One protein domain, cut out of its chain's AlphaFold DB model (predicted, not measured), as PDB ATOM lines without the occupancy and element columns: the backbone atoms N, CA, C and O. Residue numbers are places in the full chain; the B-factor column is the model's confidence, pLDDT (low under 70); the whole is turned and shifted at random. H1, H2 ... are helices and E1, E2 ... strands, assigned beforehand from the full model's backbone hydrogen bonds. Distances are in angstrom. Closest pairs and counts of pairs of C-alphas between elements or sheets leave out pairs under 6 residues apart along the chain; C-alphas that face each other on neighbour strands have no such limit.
ATOM      1  N   ASN A 133     -30.875 -33.716  61.459       90.62
ATOM      2  CA  ASN A 133     -32.110 -34.423  61.168       90.62
ATOM      3  C   ASN A 133     -32.195 -34.729  59.673       90.62
ATOM      4  O   ASN A 133     -31.900 -33.872  58.839       90.62
ATOM      5  N   SER A 134     -32.678 -35.922  59.337       93.06
ATOM      6  CA  SER A 134     -33.002 -36.278  57.957       93.06
ATOM      7  C   SER A 134     -34.266 -35.553  57.472       93.06
ATOM      8  O   SER A 134     -35.054 -35.022  58.262       93.06
ATOM      9  N   LYS A 135     -34.480 -35.517  56.148       92.06
ATOM     10  CA  LYS A 135     -35.682 -34.909  55.548       92.06
ATOM     11  C   LYS A 135     -36.968 -35.542  56.114       92.06
ATOM     12  O   LYS A 135     -37.194 -36.749  55.984       92.06
ATOM     13  N   SER A 136     -37.844 -34.700  56.662       91.69
ATOM     14  CA  SER A 136     -39.178 -35.071  57.153       91.69
ATOM     15  C   SER A 136     -40.210 -35.202  56.021       91.69
ATOM     16  O   SER A 136     -39.976 -34.773  54.891       91.69
ATOM     17  N   ASN A 137     -41.378 -35.773  56.335       89.50
ATOM     18  CA  ASN A 137     -42.572 -35.792  55.477       89.50
ATOM     19  C   ASN A 137     -43.288 -34.429  55.409       89.50
ATOM     20  O   ASN A 137     -44.158 -34.224  54.574       89.50
ATOM     21  N   TYR A 138     -42.914 -33.486  56.270       87.19
ATOM     22  CA  TYR A 138     -43.425 -32.117  56.293       87.19
ATOM     23  C   TYR A 138     -42.267 -31.119  56.222       87.19
ATOM     24  O   TYR A 138     -41.109 -31.479  56.423       87.19
ATOM     25  N   THR A 139     -42.565 -29.850  55.930       88.00
ATOM     26  CA  THR A 139     -41.551 -28.787  55.906       88.00
ATOM     27  C   THR A 139     -40.930 -28.621  57.292       88.00
ATOM     28  O   THR A 139     -41.559 -28.084  58.201       88.00
ATOM     29  N   SER A 140     -39.689 -29.073  57.447       91.56
ATOM     30  CA  SER A 140     -38.909 -28.957  58.676       91.56
ATOM     31  C   SER A 140     -37.449 -28.696  58.342       91.56
ATOM     32  O   SER A 140     -36.982 -29.039  57.257       91.56
ATOM     33  N   LEU A 141     -36.711 -28.121  59.289       93.62
ATOM     34  CA  LEU A 141     -35.260 -28.049  59.168       93.62
ATOM     35  C   LEU A 141     -34.679 -29.469  59.106       93.62
ATOM     36  O   LEU A 141     -35.155 -30.371  59.802       93.62
ATOM     37  N   SER A 142     -33.676 -29.652  58.255       94.62
ATOM     38  CA  SER A 142     -32.935 -30.897  58.068       94.62
ATOM     39  C   SER A 142     -31.498 -30.576  57.641       94.62
ATOM     40  O   SER A 142     -31.189 -29.434  57.296       94.62
ATOM     41  N   ASP A 143     -30.640 -31.588  57.612       94.06
ATOM     42  CA  ASP A 143     -29.261 -31.528  57.095       94.06
ATOM     43  C   ASP A 143     -29.142 -31.052  55.630       94.06
ATOM     44  O   ASP A 143     -28.072 -30.699  55.145       94.06
ATOM     45  N   SER A 144     -30.264 -31.037  54.917       94.44
ATOM     46  CA  SER A 144     -30.373 -30.728  53.494       94.44
ATOM     47  C   SER A 144     -30.813 -29.281  53.237       94.44
ATOM     48  O   SER A 144     -31.007 -28.886  52.082       94.44
ATOM     49  N   VAL A 145     -31.032 -28.496  54.297       96.31
ATOM     50  CA  VAL A 145     -31.372 -27.073  54.209       96.31
ATOM     51  C   VAL A 145     -30.250 -26.311  53.505       96.31
ATOM     52  O   VAL A 145     -29.069 -26.546  53.746       96.31
ATOM     53  N   LYS A 146     -30.620 -25.364  52.640       97.56
ATOM     54  CA  LYS A 146     -29.659 -24.482  51.965       97.56
ATOM     55  C   LYS A 146     -30.004 -23.034  52.245       97.56
ATOM     56  O   LYS A 146     -31.148 -22.624  52.052       97.56
ATOM     57  N   LEU A 147     -29.012 -22.260  52.667       98.06
ATOM     58  CA  LEU A 147     -29.138 -20.822  52.846       98.06
ATOM     59  C   LEU A 147     -28.345 -20.119  51.746       98.06
ATOM     60  O   LEU A 147     -27.149 -20.341  51.603       98.06
ATOM     61  N   PHE A 148     -29.017 -19.273  50.975       98.38
ATOM     62  CA  PHE A 148     -28.388 -18.426  49.969       98.38
ATOM     63  C   PHE A 148     -28.391 -16.983  50.455       98.38
ATOM     64  O   PHE A 148     -29.407 -16.531  50.982       98.38
ATOM     65  N   SER A 149     -27.302 -16.251  50.251       97.88
ATOM     66  CA  SER A 149     -27.184 -14.847  50.640       97.88
ATOM     67  C   SER A 149     -26.865 -13.946  49.448       97.88
ATOM     68  O   SER A 149     -26.216 -14.344  48.476       97.88
ATOM     69  N   ALA A 150     -27.334 -12.702  49.507       96.75
ATOM     70  CA  ALA A 150     -26.878 -11.658  48.607       96.75
ATOM     71  C   ALA A 150     -25.363 -11.472  48.768       96.75
ATOM     72  O   ALA A 150     -24.850 -11.457  49.888       96.75
ATOM     73  N   LYS A 151     -24.656 -11.319  47.642       94.38
ATOM     74  CA  LYS A 151     -23.193 -11.157  47.623       94.38
ATOM     75  C   LYS A 151     -22.754  -9.922  48.407       94.38
ATOM     76  O   LYS A 151     -21.783  -9.971  49.158       94.38
ATOM     77  N   GLU A 152     -23.533  -8.857  48.289       90.81
ATOM     78  CA  GLU A 152     -23.283  -7.565  48.910       90.81
ATOM     79  C   GLU A 152     -24.368  -7.229  49.937       90.81
ATOM     80  O   GLU A 152     -25.518  -7.672  49.831       90.81
ATOM     81  N   VAL A 153     -23.993  -6.423  50.930       89.25
ATOM     82  CA  VAL A 153     -24.934  -5.785  51.853       89.25
ATOM     83  C   VAL A 153     -25.456  -4.516  51.184       89.25
ATOM     84  O   VAL A 153     -24.673  -3.654  50.792       89.25
ATOM     85  N   SER A 154     -26.777  -4.379  51.070       81.44
ATOM     86  CA  SER A 154     -27.392  -3.147  50.570       81.44
ATOM     87  C   SER A 154     -27.318  -2.071  51.646       81.44
ATOM     88  O   SER A 154     -27.904  -2.214  52.720       81.44
ATOM     89  N   SER A 155     -26.616  -0.978  51.357       64.75
ATOM     90  CA  SER A 155     -26.352   0.098  52.317       64.75
ATOM     91  C   SER A 155     -27.481   1.123  52.460       64.75
ATOM     92  O   SER A 155     -27.389   1.984  53.330       64.75
ATOM     93  N   ARG A 156     -28.523   1.090  51.611       69.88
ATOM     94  CA  ARG A 156     -29.444   2.238  51.475       69.88
ATOM     95  C   ARG A 156     -30.900   1.992  51.857       69.88
ATOM     96  O   ARG A 156     -31.518   2.931  52.345       69.88
ATOM     97  N   SER A 157     -31.456   0.790  51.681       82.00
ATOM     98  CA  SER A 157     -32.859   0.541  52.053       82.00
ATOM     99  C   SER A 157     -33.284  -0.934  51.979       82.00
ATOM    100  O   SER A 157     -32.692  -1.745  51.255       82.00
ATOM    101  N   TYR A 158     -34.333  -1.263  52.741       86.88
ATOM    102  CA  TYR A 158     -34.945  -2.592  52.843       86.88
ATOM    103  C   TYR A 158     -35.442  -3.115  51.488       86.88
ATOM    104  O   TYR A 158     -35.156  -4.241  51.081       86.88
ATOM    105  N   ASP A 159     -36.152  -2.271  50.752       88.44
ATOM    106  CA  ASP A 159     -36.700  -2.559  49.429       88.44
ATOM    107  C   ASP A 159     -35.612  -2.886  48.388       88.44
ATOM    108  O   ASP A 159     -35.776  -3.831  47.615       88.44
ATOM    109  N   ASN A 160     -34.461  -2.204  48.425       88.50
ATOM    110  CA  ASN A 160     -33.307  -2.511  47.575       88.50
ATOM    111  C   ASN A 160     -32.721  -3.897  47.883       88.50
ATOM    112  O   ASN A 160     -32.423  -4.667  46.968       88.50
ATOM    113  N   ALA A 161     -32.581  -4.252  49.162       91.81
ATOM    114  CA  ALA A 161     -32.114  -5.585  49.542       91.81
ATOM    115  C   ALA A 161     -33.112  -6.678  49.124       91.81
ATOM    116  O   ALA A 161     -32.708  -7.723  48.604       91.81
ATOM    117  N   LEU A 162     -34.416  -6.420  49.279       92.50
ATOM    118  CA  LEU A 162     -35.469  -7.333  48.840       92.50
ATOM    119  C   LEU A 162     -35.487  -7.487  47.315       92.50
ATOM    120  O   LEU A 162     -35.654  -8.601  46.813       92.50
ATOM    121  N   LYS A 163     -35.242  -6.401  46.572       92.12
ATOM    122  CA  LYS A 163     -35.074  -6.432  45.118       92.12
ATOM    123  C   LYS A 163     -33.958  -7.383  44.697       92.12
ATOM    124  O   LYS A 163     -34.188  -8.185  43.799       92.12
ATOM    125  N   ILE A 164     -32.785  -7.338  45.336       92.94
ATOM    126  CA  ILE A 164     -31.632  -8.185  44.970       92.94
ATOM    127  C   ILE A 164     -32.000  -9.674  45.018       92.94
ATOM    128  O   ILE A 164     -31.800 -10.405  44.044       92.94
ATOM    129  N   ILE A 165     -32.582 -10.133  46.129       95.31
ATOM    130  CA  ILE A 165     -32.983 -11.542  46.265       95.31
ATOM    131  C   ILE A 165     -34.235 -11.882  45.453       95.31
ATOM    132  O   ILE A 165     -34.371 -13.009  44.975       95.31
ATOM    133  N   GLY A 166     -35.132 -10.917  45.242       94.50
ATOM    134  CA  GLY A 166     -36.282 -11.066  44.359       94.50
ATOM    135  C   GLY A 166     -35.864 -11.300  42.907       94.50
ATOM    136  O   GLY A 166     -36.352 -12.233  42.267       94.50
ATOM    137  N   ASP A 167     -34.917 -10.508  42.406       92.50
ATOM    138  CA  ASP A 167     -34.343 -10.643  41.069       92.50
ATOM    139  C   ASP A 167     -33.650 -12.002  40.901       92.50
ATOM    140  O   ASP A 167     -33.868 -12.684  39.898       92.50
ATOM    141  N   ALA A 168     -32.880 -12.448  41.901       94.94
ATOM    142  CA  ALA A 168     -32.272 -13.779  41.902       94.94
ATOM    143  C   ALA A 168     -33.325 -14.902  41.863       94.94
ATOM    144  O   ALA A 168     -33.195 -15.857  41.095       94.94
ATOM    145  N   TYR A 169     -34.406 -14.771  42.638       94.75
ATOM    146  CA  TYR A 169     -35.507 -15.732  42.645       94.75
ATOM    147  C   TYR A 169     -36.229 -15.799  41.289       94.75
ATOM    148  O   TYR A 169     -36.503 -16.893  40.787       94.75
ATOM    149  N   ILE A 170     -36.523 -14.650  40.668       90.62
ATOM    150  CA  ILE A 170     -37.134 -14.601  39.331       90.62
ATOM    151  C   ILE A 170     -36.191 -15.192  38.287       90.62
ATOM    152  O   ILE A 170     -36.648 -15.977  37.453       90.62
ATOM    153  N   HIS A 171     -34.903 -14.841  38.331       91.06
ATOM    154  CA  HIS A 171     -33.879 -15.403  37.451       91.06
ATOM    155  C   HIS A 171     -33.886 -16.930  37.527       91.06
ATOM    156  O   HIS A 171     -34.066 -17.589  36.501       91.06
ATOM    157  N   ALA A 172     -33.814 -17.499  38.733       92.94
ATOM    158  CA  ALA A 172     -33.872 -18.944  38.919       92.94
ATOM    159  C   ALA A 172     -35.170 -19.542  38.371       92.94
ATOM    160  O   ALA A 172     -35.136 -20.474  37.569       92.94
ATOM    161  N   ARG A 173     -36.324 -18.947  38.700       88.62
ATOM    162  CA  ARG A 173     -37.636 -19.423  38.239       88.62
ATOM    163  C   ARG A 173     -37.781 -19.399  36.719       88.62
ATOM    164  O   ARG A 173     -38.351 -20.334  36.150       88.62
ATOM    165  N   LYS A 174     -37.295 -18.352  36.050       85.38
ATOM    166  CA  LYS A 174     -37.355 -18.233  34.586       85.38
ATOM    167  C   LYS A 174     -36.490 -19.291  33.907       85.38
ATOM    168  O   LYS A 174     -36.960 -19.898  32.953       85.38
ATOM    169  N   ASN A 175     -35.324 -19.595  34.471       88.44
ATOM    170  CA  ASN A 175     -34.368 -20.565  33.932       88.44
ATOM    171  C   ASN A 175     -34.657 -22.036  34.312       88.44
ATOM    172  O   ASN A 175     -33.844 -22.923  34.050       88.44
ATOM    173  N   MET A 176     -35.821 -22.331  34.903       85.19
ATOM    174  CA  MET A 176     -36.235 -23.704  35.228       85.19
ATOM    175  C   MET A 176     -36.655 -24.546  34.017       85.19
ATOM    176  O   MET A 176     -36.655 -25.778  34.103       85.19
ATOM    177  N   GLY A 177     -36.982 -23.919  32.893       75.00
ATOM    178  CA  GLY A 177     -37.399 -24.592  31.669       75.00
ATOM    179  C   GLY A 177     -37.601 -23.600  30.534       75.00
ATOM    180  O   GLY A 177     -37.626 -22.386  30.750       75.00
ATOM    181  N   ASP A 178     -37.740 -24.144  29.341       66.38
ATOM    182  CA  ASP A 178     -38.018 -23.440  28.098       66.38
ATOM    183  C   ASP A 178     -39.363 -22.714  28.267       66.38
ATOM    184  O   ASP A 178     -40.266 -23.218  28.934       66.38
ATOM    185  N   GLY A 179     -39.521 -21.499  27.735       57.44
ATOM    186  CA  GLY A 179     -40.627 -20.582  28.074       57.44
ATOM    187  C   GLY A 179     -42.062 -21.134  27.958       57.44
ATOM    188  O   GLY A 179     -42.985 -20.502  28.473       57.44
ATOM    189  N   HIS A 180     -42.240 -22.308  27.349       55.31
ATOM    190  CA  HIS A 180     -43.507 -22.999  27.118       55.31
ATOM    191  C   HIS A 180     -43.753 -24.225  28.027       55.31
ATOM    192  O   HIS A 180     -44.883 -24.707  28.088       55.31
ATOM    193  N   THR A 181     -42.757 -24.717  28.777       60.25
ATOM    194  CA  THR A 181     -42.888 -25.897  29.653       60.25
ATOM    195  C   THR A 181     -42.994 -25.501  31.132       60.25
ATOM    196  O   THR A 181     -42.018 -25.289  31.849       60.25
ATOM    197  N   TYR A 182     -44.228 -25.454  31.645       66.12
ATOM    198  CA  TYR A 182     -44.524 -25.204  33.068       66.12
ATOM    199  C   TYR A 182     -44.228 -26.404  33.992       66.12
ATOM    200  O   TYR A 182     -44.374 -26.308  35.214       66.12
ATOM    201  N   ASN A 183     -43.783 -27.525  33.417       71.31
ATOM    202  CA  ASN A 183     -43.678 -28.824  34.080       71.31
ATOM    203  C   ASN A 183     -42.687 -28.849  35.247       71.31
ATOM    204  O   ASN A 183     -42.932 -29.555  36.214       71.31
ATOM    205  N   THR A 184     -41.598 -28.079  35.202       79.19
ATOM    206  CA  THR A 184     -40.603 -28.043  36.291       79.19
ATOM    207  C   THR A 184     -40.912 -26.959  37.322       79.19
ATOM    208  O   THR A 184     -40.739 -27.158  38.523       79.19
ATOM    209  N   ARG A 185     -41.442 -25.810  36.878       79.12
ATOM    210  CA  ARG A 185     -41.781 -24.668  37.749       79.12
ATOM    211  C   ARG A 185     -42.844 -25.014  38.792       79.12
ATOM    212  O   ARG A 185     -42.812 -24.433  39.876       79.12
ATOM    213  N   ARG A 186     -43.750 -25.952  38.484       81.25
ATOM    214  CA  ARG A 186     -44.804 -26.392  39.414       81.25
ATOM    215  C   ARG A 186     -44.252 -26.964  40.720       81.25
ATOM    216  O   ARG A 186     -44.892 -26.779  41.740       81.25
ATOM    217  N   TYR A 187     -43.068 -27.581  40.702       84.81
ATOM    218  CA  TYR A 187     -42.445 -28.170  41.893       84.81
ATOM    219  C   TYR A 187     -41.862 -27.115  42.842       84.81
ATOM    220  O   TYR A 187     -41.729 -27.354  44.036       84.81
ATOM    221  N   ILE A 188     -41.555 -25.920  42.333       85.69
ATOM    222  CA  ILE A 188     -41.052 -24.802  43.141       85.69
ATOM    223  C   ILE A 188     -42.210 -24.071  43.824       85.69
ATOM    224  O   ILE A 188     -42.130 -23.705  44.998       85.69
ATOM    225  N   ALA A 189     -43.288 -23.847  43.072       76.00
ATOM    226  CA  ALA A 189     -44.558 -23.331  43.555       76.00
ATOM    227  C   ALA A 189     -45.651 -23.679  42.538       76.00
ATOM    228  O   ALA A 189     -45.522 -23.326  41.359       76.00
ATOM    229  N   ALA A 190     -46.735 -24.315  42.986       62.91
ATOM    230  CA  ALA A 190     -47.861 -24.626  42.112       62.91
ATOM    231  C   ALA A 190     -48.409 -23.346  41.437       62.91
ATOM    232  O   ALA A 190     -48.685 -22.355  42.126       62.91
ATOM    233  N   PRO A 191     -48.557 -23.320  40.098       57.81
ATOM    234  CA  PRO A 191     -49.136 -22.180  39.397       57.81
ATOM    235  C   PRO A 191     -50.613 -22.004  39.774       57.81
ATOM    236  O   PRO A 191     -51.346 -22.972  39.939       57.81
ATOM    237  N   ILE A 192     -51.054 -20.747  39.887       52.28
ATOM    238  CA  ILE A 192     -52.347 -20.395  40.495       52.28
ATOM    239  C   ILE A 192     -53.547 -20.772  39.603       52.28
ATOM    240  O   ILE A 192     -54.630 -20.959  40.148       52.28
ATOM    241  N   VAL A 193     -53.406 -20.885  38.268       52.47
ATOM    242  CA  VAL A 193     -54.608 -20.929  37.396       52.47
ATOM    243  C   VAL A 193     -54.540 -21.804  36.128       52.47
ATOM    244  O   VAL A 193     -55.592 -22.118  35.594       52.47
ATOM    245  N   GLN A 194     -53.387 -22.247  35.612       53.47
ATOM    246  CA  GLN A 194     -53.340 -22.694  34.196       53.47
ATOM    247  C   GLN A 194     -52.862 -24.120  33.904       53.47
ATOM    248  O   GLN A 194     -52.744 -24.478  32.738       53.47
ATOM    249  N   ASP A 195     -52.625 -24.958  34.913       61.47
ATOM    250  CA  ASP A 195     -52.135 -26.316  34.658       61.47
ATOM    251  C   ASP A 195     -53.192 -27.384  34.975       61.47
ATOM    252  O   ASP A 195     -53.343 -27.831  36.121       61.47
ATOM    253  N   SER A 196     -53.936 -27.801  33.947       62.00
ATOM    254  CA  SER A 196     -54.835 -28.966  33.993       62.00
ATOM    255  C   SER A 196     -54.086 -30.277  34.280       62.00
ATOM    256  O   SER A 196     -54.701 -31.251  34.719       62.00
ATOM    257  N   ASN A 197     -52.755 -30.289  34.125       66.94
ATOM    258  CA  ASN A 197     -51.891 -31.438  34.387       66.94
ATOM    259  C   ASN A 197     -51.244 -31.417  35.782       66.94
ATOM    260  O   ASN A 197     -50.473 -32.321  36.105       66.94
ATOM    261  N   SER A 198     -51.536 -30.421  36.629       75.06
ATOM    262  CA  SER A 198     -51.147 -30.479  38.045       75.06
ATOM    263  C   SER A 198     -52.026 -31.483  38.786       75.06
ATOM    264  O   SER A 198     -53.249 -31.372  38.738       75.06
ATOM    265  N   PHE A 199     -51.416 -32.432  39.495       79.44
ATOM    266  CA  PHE A 199     -52.134 -33.384  40.351       79.44
ATOM    267  C   PHE A 199     -52.458 -32.800  41.739       79.44
ATOM    268  O   PHE A 199     -53.388 -33.271  42.381       79.44
ATOM    269  N   LEU A 200     -51.756 -31.742  42.169       75.50
ATOM    270  CA  LEU A 200     -52.061 -30.986  43.391       75.50
ATOM    271  C   LEU A 200     -52.942 -29.775  43.092       75.50
ATOM    272  O   LEU A 200     -52.768 -29.119  42.054       75.50
ATOM    273  N   GLU A 201     -53.823 -29.435  44.034       68.50
ATOM    274  CA  GLU A 201     -54.588 -28.186  43.991       68.50
ATOM    275  C   GLU A 201     -53.689 -26.967  44.204       68.50
ATOM    276  O   GLU A 201     -53.603 -26.089  43.342       68.50
ATOM    277  N   ARG A 202     -52.997 -26.912  45.348       72.81
ATOM    278  CA  ARG A 202     -52.044 -25.861  45.723       72.81
ATOM    279  C   ARG A 202     -51.017 -26.437  46.684       72.81
ATOM    280  O   ARG A 202     -51.346 -27.267  47.521       72.81
ATOM    281  N   HIS A 203     -49.785 -25.944  46.623       78.38
ATOM    282  CA  HIS A 203     -48.844 -26.159  47.711       78.38
ATOM    283  C   HIS A 203     -47.992 -24.927  47.965       78.38
ATOM    284  O   HIS A 203     -47.780 -24.049  47.124       78.38
ATOM    285  N   SER A 204     -47.501 -24.897  49.187       79.00
ATOM    286  CA  SER A 204     -46.557 -23.929  49.686       79.00
ATOM    287  C   SER A 204     -45.194 -24.077  48.999       79.00
ATOM    288  O   SER A 204     -44.693 -25.188  48.876       79.00
ATOM    289  N   LYS A 205     -44.570 -22.964  48.589       88.94
ATOM    290  CA  LYS A 205     -43.161 -22.977  48.167       88.94
ATOM    291  C   LYS A 205     -42.239 -23.269  49.355       88.94
ATOM    292  O   LYS A 205     -42.494 -22.756  50.450       88.94
ATOM    293  N   SER A 206     -41.154 -23.992  49.096       92.31
ATOM    294  CA  SER A 206     -40.099 -24.351  50.064       92.31
ATOM    295  C   SER A 206     -39.016 -23.282  50.244       92.31
ATOM    296  O   SER A 206     -38.012 -23.523  50.907       92.31
ATOM    297  N   TYR A 207     -39.193 -22.120  49.612       95.94
ATOM    298  CA  TYR A 207     -38.211 -21.042  49.564       95.94
ATOM    299  C   TYR A 207     -38.720 -19.831  50.341       95.94
ATOM    300  O   TYR A 207     -39.761 -19.266  49.989       95.94
ATOM    301  N   PHE A 208     -37.979 -19.420  51.360       96.44
ATOM    302  CA  PHE A 208     -38.293 -18.302  52.241       96.44
ATOM    303  C   PHE A 208     -37.327 -17.162  51.936       96.44
ATOM    304  O   PHE A 208     -36.127 -17.300  52.148       96.44
ATOM    305  N   LEU A 209     -37.843 -16.062  51.394       97.06
ATOM    306  CA  LEU A 209     -37.080 -14.832  51.196       97.06
ATOM    307  C   LEU A 209     -37.174 -14.019  52.482       97.06
ATOM    308  O   LEU A 209     -38.272 -13.875  53.018       97.06
ATOM    309  N   PHE A 210     -36.057 -13.484  52.955       95.88
ATOM    310  CA  PHE A 210     -36.019 -12.613  54.126       95.88
ATOM    311  C   PHE A 210     -34.771 -11.734  54.096       95.88
ATOM    312  O   PHE A 210     -33.838 -11.993  53.340       95.88
ATOM    313  N   LEU A 211     -34.766 -10.692  54.920       94.06
ATOM    314  CA  LEU A 211     -33.630  -9.794  55.097       94.06
ATOM    315  C   LEU A 211     -33.133  -9.873  56.540       94.06
ATOM    316  O   LEU A 211     -33.938 -10.095  57.449       94.06
ATOM    317  N   ASP A 212     -31.837  -9.658  56.729       92.06
ATOM    318  CA  ASP A 212     -31.214  -9.451  58.037       92.06
ATOM    319  C   ASP A 212     -30.400  -8.152  58.023       92.06
ATOM    320  O   ASP A 212     -29.908  -7.732  56.971       92.06
ATOM    321  N   GLU A 213     -30.283  -7.503  59.179       90.44
ATOM    322  CA  GLU A 213     -29.479  -6.286  59.320       90.44
ATOM    323  C   GLU A 213     -28.015  -6.642  59.581       90.44
ATOM    324  O   GLU A 213     -27.692  -7.341  60.538       90.44
ATOM    325  N   GLU A 214     -27.115  -6.129  58.744       89.38
ATOM    326  CA  GLU A 214     -25.677  -6.384  58.829       89.38
ATOM    327  C   GLU A 214     -24.898  -5.111  58.507       89.38
ATOM    328  O   GLU A 214     -25.161  -4.465  57.498       89.38
ATOM    329  N   ASN A 215     -23.916  -4.752  59.341       86.12
ATOM    330  CA  ASN A 215     -23.013  -3.611  59.113       86.12
ATOM    331  C   ASN A 215     -23.734  -2.288  58.766       86.12
ATOM    332  O   ASN A 215     -23.284  -1.533  57.909       86.12
ATOM    333  N   GLY A 216     -24.879  -2.023  59.407       86.50
ATOM    334  CA  GLY A 216     -25.682  -0.817  59.161       86.50
ATOM    335  C   GLY A 216     -26.500  -0.832  57.863       86.50
ATOM    336  O   GLY A 216     -27.128   0.171  57.539       86.50
ATOM    337  N   GLY A 217     -26.516  -1.950  57.134       92.06
ATOM    338  CA  GLY A 217     -27.354  -2.173  55.959       92.06
ATOM    339  C   GLY A 217     -28.185  -3.449  56.071       92.06
ATOM    340  O   GLY A 217     -28.312  -4.045  57.140       92.06
ATOM    341  N   TYR A 218     -28.743  -3.883  54.943       93.50
ATOM    342  CA  TYR A 218     -29.565  -5.088  54.850       93.50
ATOM    343  C   TYR A 218     -28.924  -6.103  53.909       93.50
ATOM    344  O   TYR A 218     -28.655  -5.799  52.742       93.50
ATOM    345  N   ARG A 219     -28.732  -7.337  54.383       95.19
ATOM    346  CA  ARG A 219     -28.399  -8.475  53.523       95.19
ATOM    347  C   ARG A 219     -29.653  -9.295  53.260       95.19
ATOM    348  O   ARG A 219     -30.384  -9.657  54.179       95.19
ATOM    349  N   GLY A 220     -29.899  -9.591  51.990       95.81
ATOM    350  CA  GLY A 220     -30.981 -10.481  51.597       95.81
ATOM    351  C   GLY A 220     -30.575 -11.945  51.637       95.81
ATOM    352  O   GLY A 220     -29.446 -12.297  51.298       95.81
ATOM    353  N   TYR A 221     -31.529 -12.797  51.993       97.62
ATOM    354  CA  TYR A 221     -31.369 -14.236  52.094       97.62
ATOM    355  C   TYR A 221     -32.524 -14.994  51.437       97.62
ATOM    356  O   TYR A 221     -33.669 -14.535  51.406       97.62
ATOM    357  N   ILE A 222     -32.222 -16.198  50.950       98.06
ATOM    358  CA  ILE A 222     -33.207 -17.201  50.544       98.06
ATOM    359  C   ILE A 222     -32.898 -18.499  51.289       98.06
ATOM    360  O   ILE A 222     -31.860 -19.110  51.053       98.06
ATOM    361  N   LEU A 223     -33.804 -18.943  52.162       97.88
ATOM    362  CA  LEU A 223     -33.726 -20.259  52.796       97.88
ATOM    363  C   LEU A 223     -34.537 -21.268  51.985       97.88
ATOM    364  O   LEU A 223     -35.741 -21.091  51.795       97.88
ATOM    365  N   PHE A 224     -33.895 -22.343  51.548       97.19
ATOM    366  CA  PHE A 224     -34.550 -23.527  51.011       97.19
ATOM    367  C   PHE A 224     -34.698 -24.583  52.108       97.19
ATOM    368  O   PHE A 224     -33.704 -25.036  52.675       97.19
ATOM    369  N   VAL A 225     -35.941 -24.988  52.373       95.31
ATOM    370  CA  VAL A 225     -36.285 -26.014  53.364       95.31
ATOM    371  C   VAL A 225     -36.869 -27.235  52.648       95.31
ATOM    372  O   VAL A 225     -38.057 -27.227  52.299       95.31
ATOM    373  N   PRO A 226     -36.060 -28.272  52.364       93.06
ATOM    374  CA  PRO A 226     -36.548 -29.469  51.696       93.06
ATOM    375  C   PRO A 226     -37.422 -30.313  52.626       93.06
ATOM    376  O   PRO A 226     -37.298 -30.284  53.845       93.06
ATOM    377  N   TYR A 227     -38.288 -31.111  52.020       91.94
ATOM    378  CA  TYR A 227     -39.061 -32.157  52.680       91.94
ATOM    379  C   TYR A 227     -39.341 -33.261  51.661       91.94
ATOM    380  O   TYR A 227     -39.132 -33.065  50.461       91.94
ATOM    381  N   LYS A 228     -39.803 -34.424  52.119       91.12
ATOM    382  CA  LYS A 228     -40.274 -35.504  51.247       91.12
ATOM    383  C   LYS A 228     -41.574 -35.047  50.595       91.12
ATOM    384  O   LYS A 228     -42.654 -35.172  51.171       91.12
ATOM    385  N   TYR A 229     -41.440 -34.421  49.427       87.56
ATOM    386  CA  TYR A 229     -42.548 -33.827  48.693       87.56
ATOM    387  C   TYR A 229     -43.669 -34.845  48.513       87.56
ATOM    388  O   TYR A 229     -43.405 -36.020  48.283       87.56
ATOM    389  N   VAL A 230     -44.905 -34.380  48.684       84.94
ATOM    390  CA  VAL A 230     -46.155 -35.157  48.653       84.94
ATOM    391  C   VAL A 230     -46.297 -36.304  49.658       84.94
ATOM    392  O   VAL A 230     -47.317 -36.992  49.651       84.94
ATOM    393  N   SER A 231     -45.338 -36.487  50.565       82.44
ATOM    394  CA  SER A 231     -45.485 -37.449  51.651       82.44
ATOM    395  C   SER A 231     -46.594 -37.008  52.607       82.44
ATOM    396  O   SER A 231     -46.626 -35.860  53.045       82.44
ATOM    397  N   GLY A 232     -47.530 -37.910  52.908       73.88
ATOM    398  CA  GLY A 232     -48.658 -37.624  53.798       73.88
ATOM    399  C   GLY A 232     -49.733 -36.707  53.206       73.88
ATOM    400  O   GLY A 232     -50.583 -36.226  53.951       73.88
ATOM    401  N   ILE A 233     -49.720 -36.453  51.892       76.81
ATOM    402  CA  ILE A 233     -50.821 -35.756  51.219       76.81
ATOM    403  C   ILE A 233     -52.031 -36.692  51.148       76.81
ATOM    404  O   ILE A 233     -51.971 -37.738  50.505       76.81
ATOM    405  N   GLY A 234     -53.123 -36.299  51.805       70.31
ATOM    406  CA  GLY A 234     -54.409 -36.981  51.704       70.31
ATOM    407  C   GLY A 234     -55.107 -36.724  50.365       70.31
ATOM    408  O   GLY A 234     -54.783 -35.780  49.634       70.31
ATOM    409  N   ASN A 235     -56.081 -37.575  50.037       72.69
ATOM    410  CA  ASN A 235     -56.833 -37.519  48.777       72.69
ATOM    411  C   ASN A 235     -57.531 -36.166  48.550       72.69
ATOM    412  O   ASN A 235     -57.737 -35.772  47.408       72.69
ATOM    413  N   GLU A 236     -57.859 -35.440  49.618       73.31
ATOM    414  CA  GLU A 236     -58.498 -34.121  49.592       73.31
ATOM    415  C   GLU A 236     -57.631 -33.015  48.974       73.31
ATOM    416  O   GLU A 236     -58.150 -31.991  48.543       73.31
ATOM    417  N   ASN A 237     -56.316 -33.216  48.907       74.62
ATOM    418  CA  ASN A 237     -55.369 -32.258  48.334       74.62
ATOM    419  C   ASN A 237     -55.028 -32.568  46.864       74.62
ATOM    420  O   ASN A 237     -54.285 -31.818  46.210       74.62
ATOM    421  N   LEU A 238     -55.546 -33.686  46.346       80.25
ATOM    422  CA  LEU A 238     -55.423 -34.076  44.951       80.25
ATOM    423  C   LEU A 238     -56.549 -33.445  44.141       80.25
ATOM    424  O   LEU A 238     -57.704 -33.400  44.563       80.25
ATOM    425  N   LYS A 239     -56.239 -33.014  42.917       78.81
ATOM    426  CA  LYS A 239     -57.301 -32.655  41.977       78.81
ATOM    427  C   LYS A 239     -58.160 -33.885  41.695       78.81
ATOM    428  O   LYS A 239     -57.638 -34.982  41.500       78.81
ATOM    429  N   LYS A 240     -59.476 -33.684  41.611       80.00
ATOM    430  CA  LYS A 240     -60.450 -34.752  41.351       80.00
ATOM    431  C   LYS A 240     -60.003 -35.655  40.190       80.00
ATOM    432  O   LYS A 240     -59.756 -35.174  39.084       80.00
ATOM    433  N   GLY A 241     -59.911 -36.960  40.454       81.19
ATOM    434  CA  GLY A 241     -59.528 -37.975  39.464       81.19
ATOM    435  C   GLY A 241     -58.032 -38.038  39.131       81.19
ATOM    436  O   GLY A 241     -57.664 -38.688  38.154       81.19
ATOM    437  N   LYS A 242     -57.160 -37.367  39.892       83.44
ATOM    438  CA  LYS A 242     -55.702 -37.463  39.743       83.44
ATOM    439  C   LYS A 242     -55.102 -38.332  40.846       83.44
ATOM    440  O   LYS A 242     -55.548 -38.295  41.985       83.44
ATOM    441  N   SER A 243     -54.060 -39.074  40.493       85.44
ATOM    442  CA  SER A 243     -53.190 -39.791  41.423       85.44
ATOM    443  C   SER A 243     -51.827 -39.107  41.506       85.44
ATOM    444  O   SER A 243     -51.440 -38.330  40.625       85.44
ATOM    445  N   ILE A 244     -51.101 -39.386  42.586       86.94
ATOM    446  CA  ILE A 244     -49.718 -38.949  42.751       86.94
ATOM    447  C   ILE A 244     -48.836 -39.762  41.785       86.94
ATOM    448  O   ILE A 244     -48.843 -40.990  41.873       86.94
ATOM    449  N   PRO A 245     -48.077 -39.122  40.873       87.00
ATOM    450  CA  PRO A 245     -47.122 -39.833  40.026       87.00
ATOM    451  C   PRO A 245     -46.047 -40.532  40.864       87.00
ATOM    452  O   PRO A 245     -45.570 -39.969  41.847       87.00
ATOM    453  N   THR A 246     -45.613 -41.725  40.462       88.25
ATOM    454  CA  THR A 246     -44.577 -42.489  41.183       88.25
ATOM    455  C   THR A 246     -43.218 -41.784  41.192       88.25
ATOM    456  O   THR A 246     -42.495 -41.853  42.180       88.25
ATOM    457  N   ASP A 247     -42.906 -41.034  40.133       89.50
ATOM    458  CA  ASP A 247     -41.648 -40.296  39.945       89.50
ATOM    459  C   ASP A 247     -41.666 -38.860  40.507       89.50
ATOM    460  O   ASP A 247     -40.767 -38.051  40.268       89.50
ATOM    461  N   VAL A 248     -42.716 -38.498  41.247       88.75
ATOM    462  CA  VAL A 248     -42.942 -37.124  41.709       88.75
ATOM    463  C   VAL A 248     -41.835 -36.603  42.626       88.75
ATOM    464  O   VAL A 248     -41.495 -35.420  42.558       88.75
ATOM    465  N   LEU A 249     -41.279 -37.471  43.479       89.00
ATOM    466  CA  LEU A 249     -40.236 -37.104  44.430       89.00
ATOM    467  C   LEU A 249     -38.926 -36.824  43.695       89.00
ATOM    468  O   LEU A 249     -38.318 -35.781  43.920       89.00
ATOM    469  N   GLU A 250     -38.558 -37.689  42.751       91.38
ATOM    470  CA  GLU A 250     -37.379 -37.515  41.897       91.38
ATOM    471  C   GLU A 250     -37.477 -36.224  41.081       91.38
ATOM    472  O   GLU A 250     -36.539 -35.427  41.047       91.38
ATOM    473  N   LYS A 251     -38.645 -35.949  40.485       90.44
ATOM    474  CA  LYS A 251     -38.884 -34.697  39.749       90.44
ATOM    475  C   LYS A 251     -38.806 -33.465  40.645       90.44
ATOM    476  O   LYS A 251     -38.301 -32.431  40.207       90.44
ATOM    477  N   PHE A 252     -39.301 -33.551  41.878       90.88
ATOM    478  CA  PHE A 252     -39.196 -32.463  42.846       90.88
ATOM    479  C   PHE A 252     -37.742 -32.218  43.267       90.88
ATOM    480  O   PHE A 252     -37.288 -31.071  43.245       90.88
ATOM    481  N   ASP A 253     -36.997 -33.270  43.603       92.12
ATOM    482  CA  ASP A 253     -35.587 -33.163  43.978       92.12
ATOM    483  C   ASP A 253     -34.755 -32.612  42.805       92.12
ATOM    484  O   ASP A 253     -34.025 -31.636  42.984       92.12
ATOM    485  N   ALA A 254     -34.958 -33.108  41.578       92.75
ATOM    486  CA  ALA A 254     -34.298 -32.584  40.380       92.75
ATOM    487  C   ALA A 254     -34.652 -31.110  40.107       92.75
ATOM    488  O   ALA A 254     -33.783 -30.292  39.789       92.75
ATOM    489  N   ALA A 255     -35.925 -30.730  40.264       92.31
ATOM    490  CA  ALA A 255     -36.355 -29.350  40.076       92.31
ATOM    491  C   ALA A 255     -35.749 -28.416  41.136       92.31
ATOM    492  O   ALA A 255     -35.248 -27.342  40.802       92.31
ATOM    493  N   THR A 256     -35.766 -28.804  42.410       94.25
ATOM    494  CA  THR A 256     -35.185 -27.979  43.479       94.25
ATOM    495  C   THR A 256     -33.666 -27.908  43.377       94.25
ATOM    496  O   THR A 256     -33.103 -26.839  43.606       94.25
ATOM    497  N   GLN A 257     -32.992 -28.982  42.958       95.69
ATOM    498  CA  GLN A 257     -31.567 -28.960  42.640       95.69
ATOM    499  C   GLN A 257     -31.260 -27.931  41.546       95.69
ATOM    500  O   GLN A 257     -30.489 -27.003  41.797       95.69
ATOM    501  N   LYS A 258     -31.929 -28.019  40.391       95.31
ATOM    502  CA  LYS A 258     -31.757 -27.060  39.290       95.31
ATOM    503  C   LYS A 258     -32.044 -25.622  39.731       95.31
ATOM    504  O   LYS A 258     -31.314 -24.698  39.381       95.31
ATOM    505  N   PHE A 259     -33.092 -25.409  40.528       96.00
ATOM    506  CA  PHE A 259     -33.418 -24.080  41.048       96.00
ATOM    507  C   PHE A 259     -32.303 -23.541  41.952       96.00
ATOM    508  O   PHE A 259     -31.916 -22.381  41.832       96.00
ATOM    509  N   ASN A 260     -31.757 -24.390  42.825       97.56
ATOM    510  CA  ASN A 260     -30.651 -24.055  43.720       97.56
ATOM    511  C   ASN A 260     -29.354 -23.739  42.953       97.56
ATOM    512  O   ASN A 260     -28.612 -22.850  43.362       97.56
ATOM    513  N   GLU A 261     -29.076 -24.426  41.845       97.12
ATOM    514  CA  GLU A 261     -27.960 -24.098  40.943       97.12
ATOM    515  C   GLU A 261     -28.149 -22.704  40.329       97.12
ATOM    516  O   GLU A 261     -27.248 -21.870  40.387       97.12
ATOM    517  N   LYS A 262     -29.356 -22.392  39.839       96.50
ATOM    518  CA  LYS A 262     -29.661 -21.063  39.285       96.50
ATOM    519  C   LYS A 262     -29.657 -19.940  40.320       96.50
ATOM    520  O   LYS A 262     -29.347 -18.802  39.970       96.50
ATOM    521  N   LEU A 263     -29.968 -20.228  41.584       97.69
ATOM    522  CA  LEU A 263     -29.779 -19.263  42.668       97.69
ATOM    523  C   LEU A 263     -28.293 -18.951  42.887       97.69
ATOM    524  O   LEU A 263     -27.949 -17.780  43.039       97.69
ATOM    525  N   GLN A 264     -27.412 -19.957  42.845       97.69
ATOM    526  CA  GLN A 264     -25.964 -19.781  43.050       97.69
ATOM    527  C   GLN A 264     -25.283 -18.947  41.958       97.69
ATOM    528  O   GLN A 264     -24.264 -18.311  42.210       97.69
ATOM    529  N   GLU A 265     -25.866 -18.856  40.761       96.69
ATOM    530  CA  GLU A 265     -25.383 -17.924  39.730       96.69
ATOM    531  C   GLU A 265     -25.450 -16.455  40.201       96.69
ATOM    532  O   GLU A 265     -24.660 -15.610  39.764       96.69
ATOM    533  N   LYS A 266     -26.393 -16.126  41.096       97.06
ATOM    534  CA  LYS A 266     -26.659 -14.756  41.569       97.06
ATOM    535  C   LYS A 266     -26.334 -14.533  43.047       97.06
ATOM    536  O   LYS A 266     -26.035 -13.402  43.419       97.06
ATOM    537  N   LEU A 267     -26.365 -15.579  43.867       98.00
ATOM    538  CA  LEU A 267     -26.232 -15.534  45.325       98.00
ATOM    539  C   LEU A 267     -25.077 -16.425  45.801       98.00
ATOM    540  O   LEU A 267     -24.676 -17.348  45.102       98.00
ATOM    541  N   ASN A 268     -24.571 -16.174  47.006       98.06
ATOM    542  CA  ASN A 268     -23.608 -17.060  47.656       98.06
ATOM    543  C   ASN A 268     -24.349 -18.187  48.382       98.06
ATOM    544  O   ASN A 268     -25.363 -17.932  49.029       98.06
ATOM    545  N   LEU A 269     -23.850 -19.421  48.294       97.75
ATOM    546  CA  LEU A 269     -24.303 -20.512  49.157       97.75
ATOM    547  C   LEU A 269     -23.567 -20.422  50.499       97.75
ATOM    548  O   LEU A 269     -22.342 -20.521  50.549       97.75
ATOM    549  N   GLU A 270     -24.320 -20.244  51.577       96.25
ATOM    550  CA  GLU A 270     -23.791 -20.163  52.935       96.25
ATOM    551  C   GLU A 270     -23.507 -21.558  53.495       96.25
ATOM    552  O   GLU A 270     -24.259 -22.509  53.263       96.25
ATOM    553  N   ARG A 271     -22.441 -21.667  54.292       90.69
ATOM    554  CA  ARG A 271     -22.183 -22.859  55.104       90.69
ATOM    555  C   ARG A 271     -22.970 -22.737  56.406       90.69
ATOM    556  O   ARG A 271     -22.671 -21.862  57.221       90.69
ATOM    557  N   LEU A 272     -23.982 -23.590  56.562       87.38
ATOM    558  CA  LEU A 272     -24.699 -23.780  57.821       87.38
ATOM    559  C   LEU A 272     -23.900 -24.731  58.702       87.38
ATOM    560  O   LEU A 272     -23.492 -25.805  58.228       87.38
TER     561      LEU A 272
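What this domain is: This is residues 133 to 272 of the 272 residues of an uncharacterized protein of Thermaurantimonas aggregans (UniProt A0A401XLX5). What does the domain look like? A twisted antiparallel sheet of four strands, drawn out by the long hairpin E2 and E3, has the helices H1 and H3 over one face and no named helix over the other. The short helix H2 packs on H3, and the long loops of residues 189 to 206 and 225 to 247 reach away from the hairpin's turn. What is it made of? The printed part has 140 residues, 61 of them, under half, in three named helices and four named strands, in the order E1 H1 H2 E2 E3 H3 E4; the class is mixed, and the sheet's order is E2 E3 E1 E4. It is compact, with a radius of gyration of the C-alphas of 16.3 A and spans of 54 by 37 by 22 A.

How they stand to each other: How is the sheet paired? E1, residues 146 to 149, is antiparallel to E3, residues 217 to 224, with N 148 and O 222 within hydrogen-bond range at 2.8 A, and to the edge strand E4, residues 268 to 270, with N 149 and O 268 at 2.8 A. The edge strand E2, residues 207 to 214, forms a hairpin with E3, with N 210 and O 221 at 3.0 A. Which helices are on it? H1, residues 158 to 174, is over E2 and E3 at a height over the sheet of 9.2 A, its closest C-alphas to E3 being those of Ala 161 and Gly 220, 5.4 A apart. H3, residues 248 to 264, is over E1 on the same face as H1, at a height over the sheet of 10.0 A, and is only just not over E3: dropped onto the local plane, 6 of its 17 C-alphas fall on E1 and 2 on E3; the sheet with H1 and H3 is an arrangement of two layers, helices on one face of a sheet. Both run along the strands, on the local plane at 20 degrees to E3 for H1 and 23 degrees to E1 for H3. How do the helices meet? Residues 168 to 173 of H1 touch residues 259 to 263 of H3, at a steep tilt of 50 degrees, opposite ways; the closest C-alphas, of Ala 172 and Lys 262, are 4.7 A apart. H2, residues 185 to 188, is not on the sheet and touches H3, the closest C-alphas being those of Tyr 187 and Phe 252, 5.5 A apart. Every O i to N i+4 pair is within hydrogen-bond range in H1 and H3, and H2 is too short for one. How do they follow along the chain? E1, H1 H2, E2 and E3, H3, E4 are split strand-helix-strand units, two strands running the same way with another between them, each with a right-handed crossover.

Where its parts are: Where does the first element begin? C-alpha 146 of E1 is at (-29.659, -24.482, 51.965). How long are the longer elements? From first to last C-alpha, H1 measures 24.2 A, E2 21.4 A, E3 23.1 A and H3 24.3 A. Where does the last element end? C-alpha 270 of E4 is at (-23.791, -20.163, 52.935).

The domain as a whole: How large is it? The two C-alphas farthest apart, of Gly 216 and Gly 241, are 54.0 A apart. Is the printed part whole, and which links are long? It has no cut, and the links H2 to E2, of 18 residues, and E3 to H3, of 23, are long. Where is confidence low? The mean pLDDT of the printed part is 86.1, with residues 155 to 156, 178 to 182, 190 to 197 and 201 under 70.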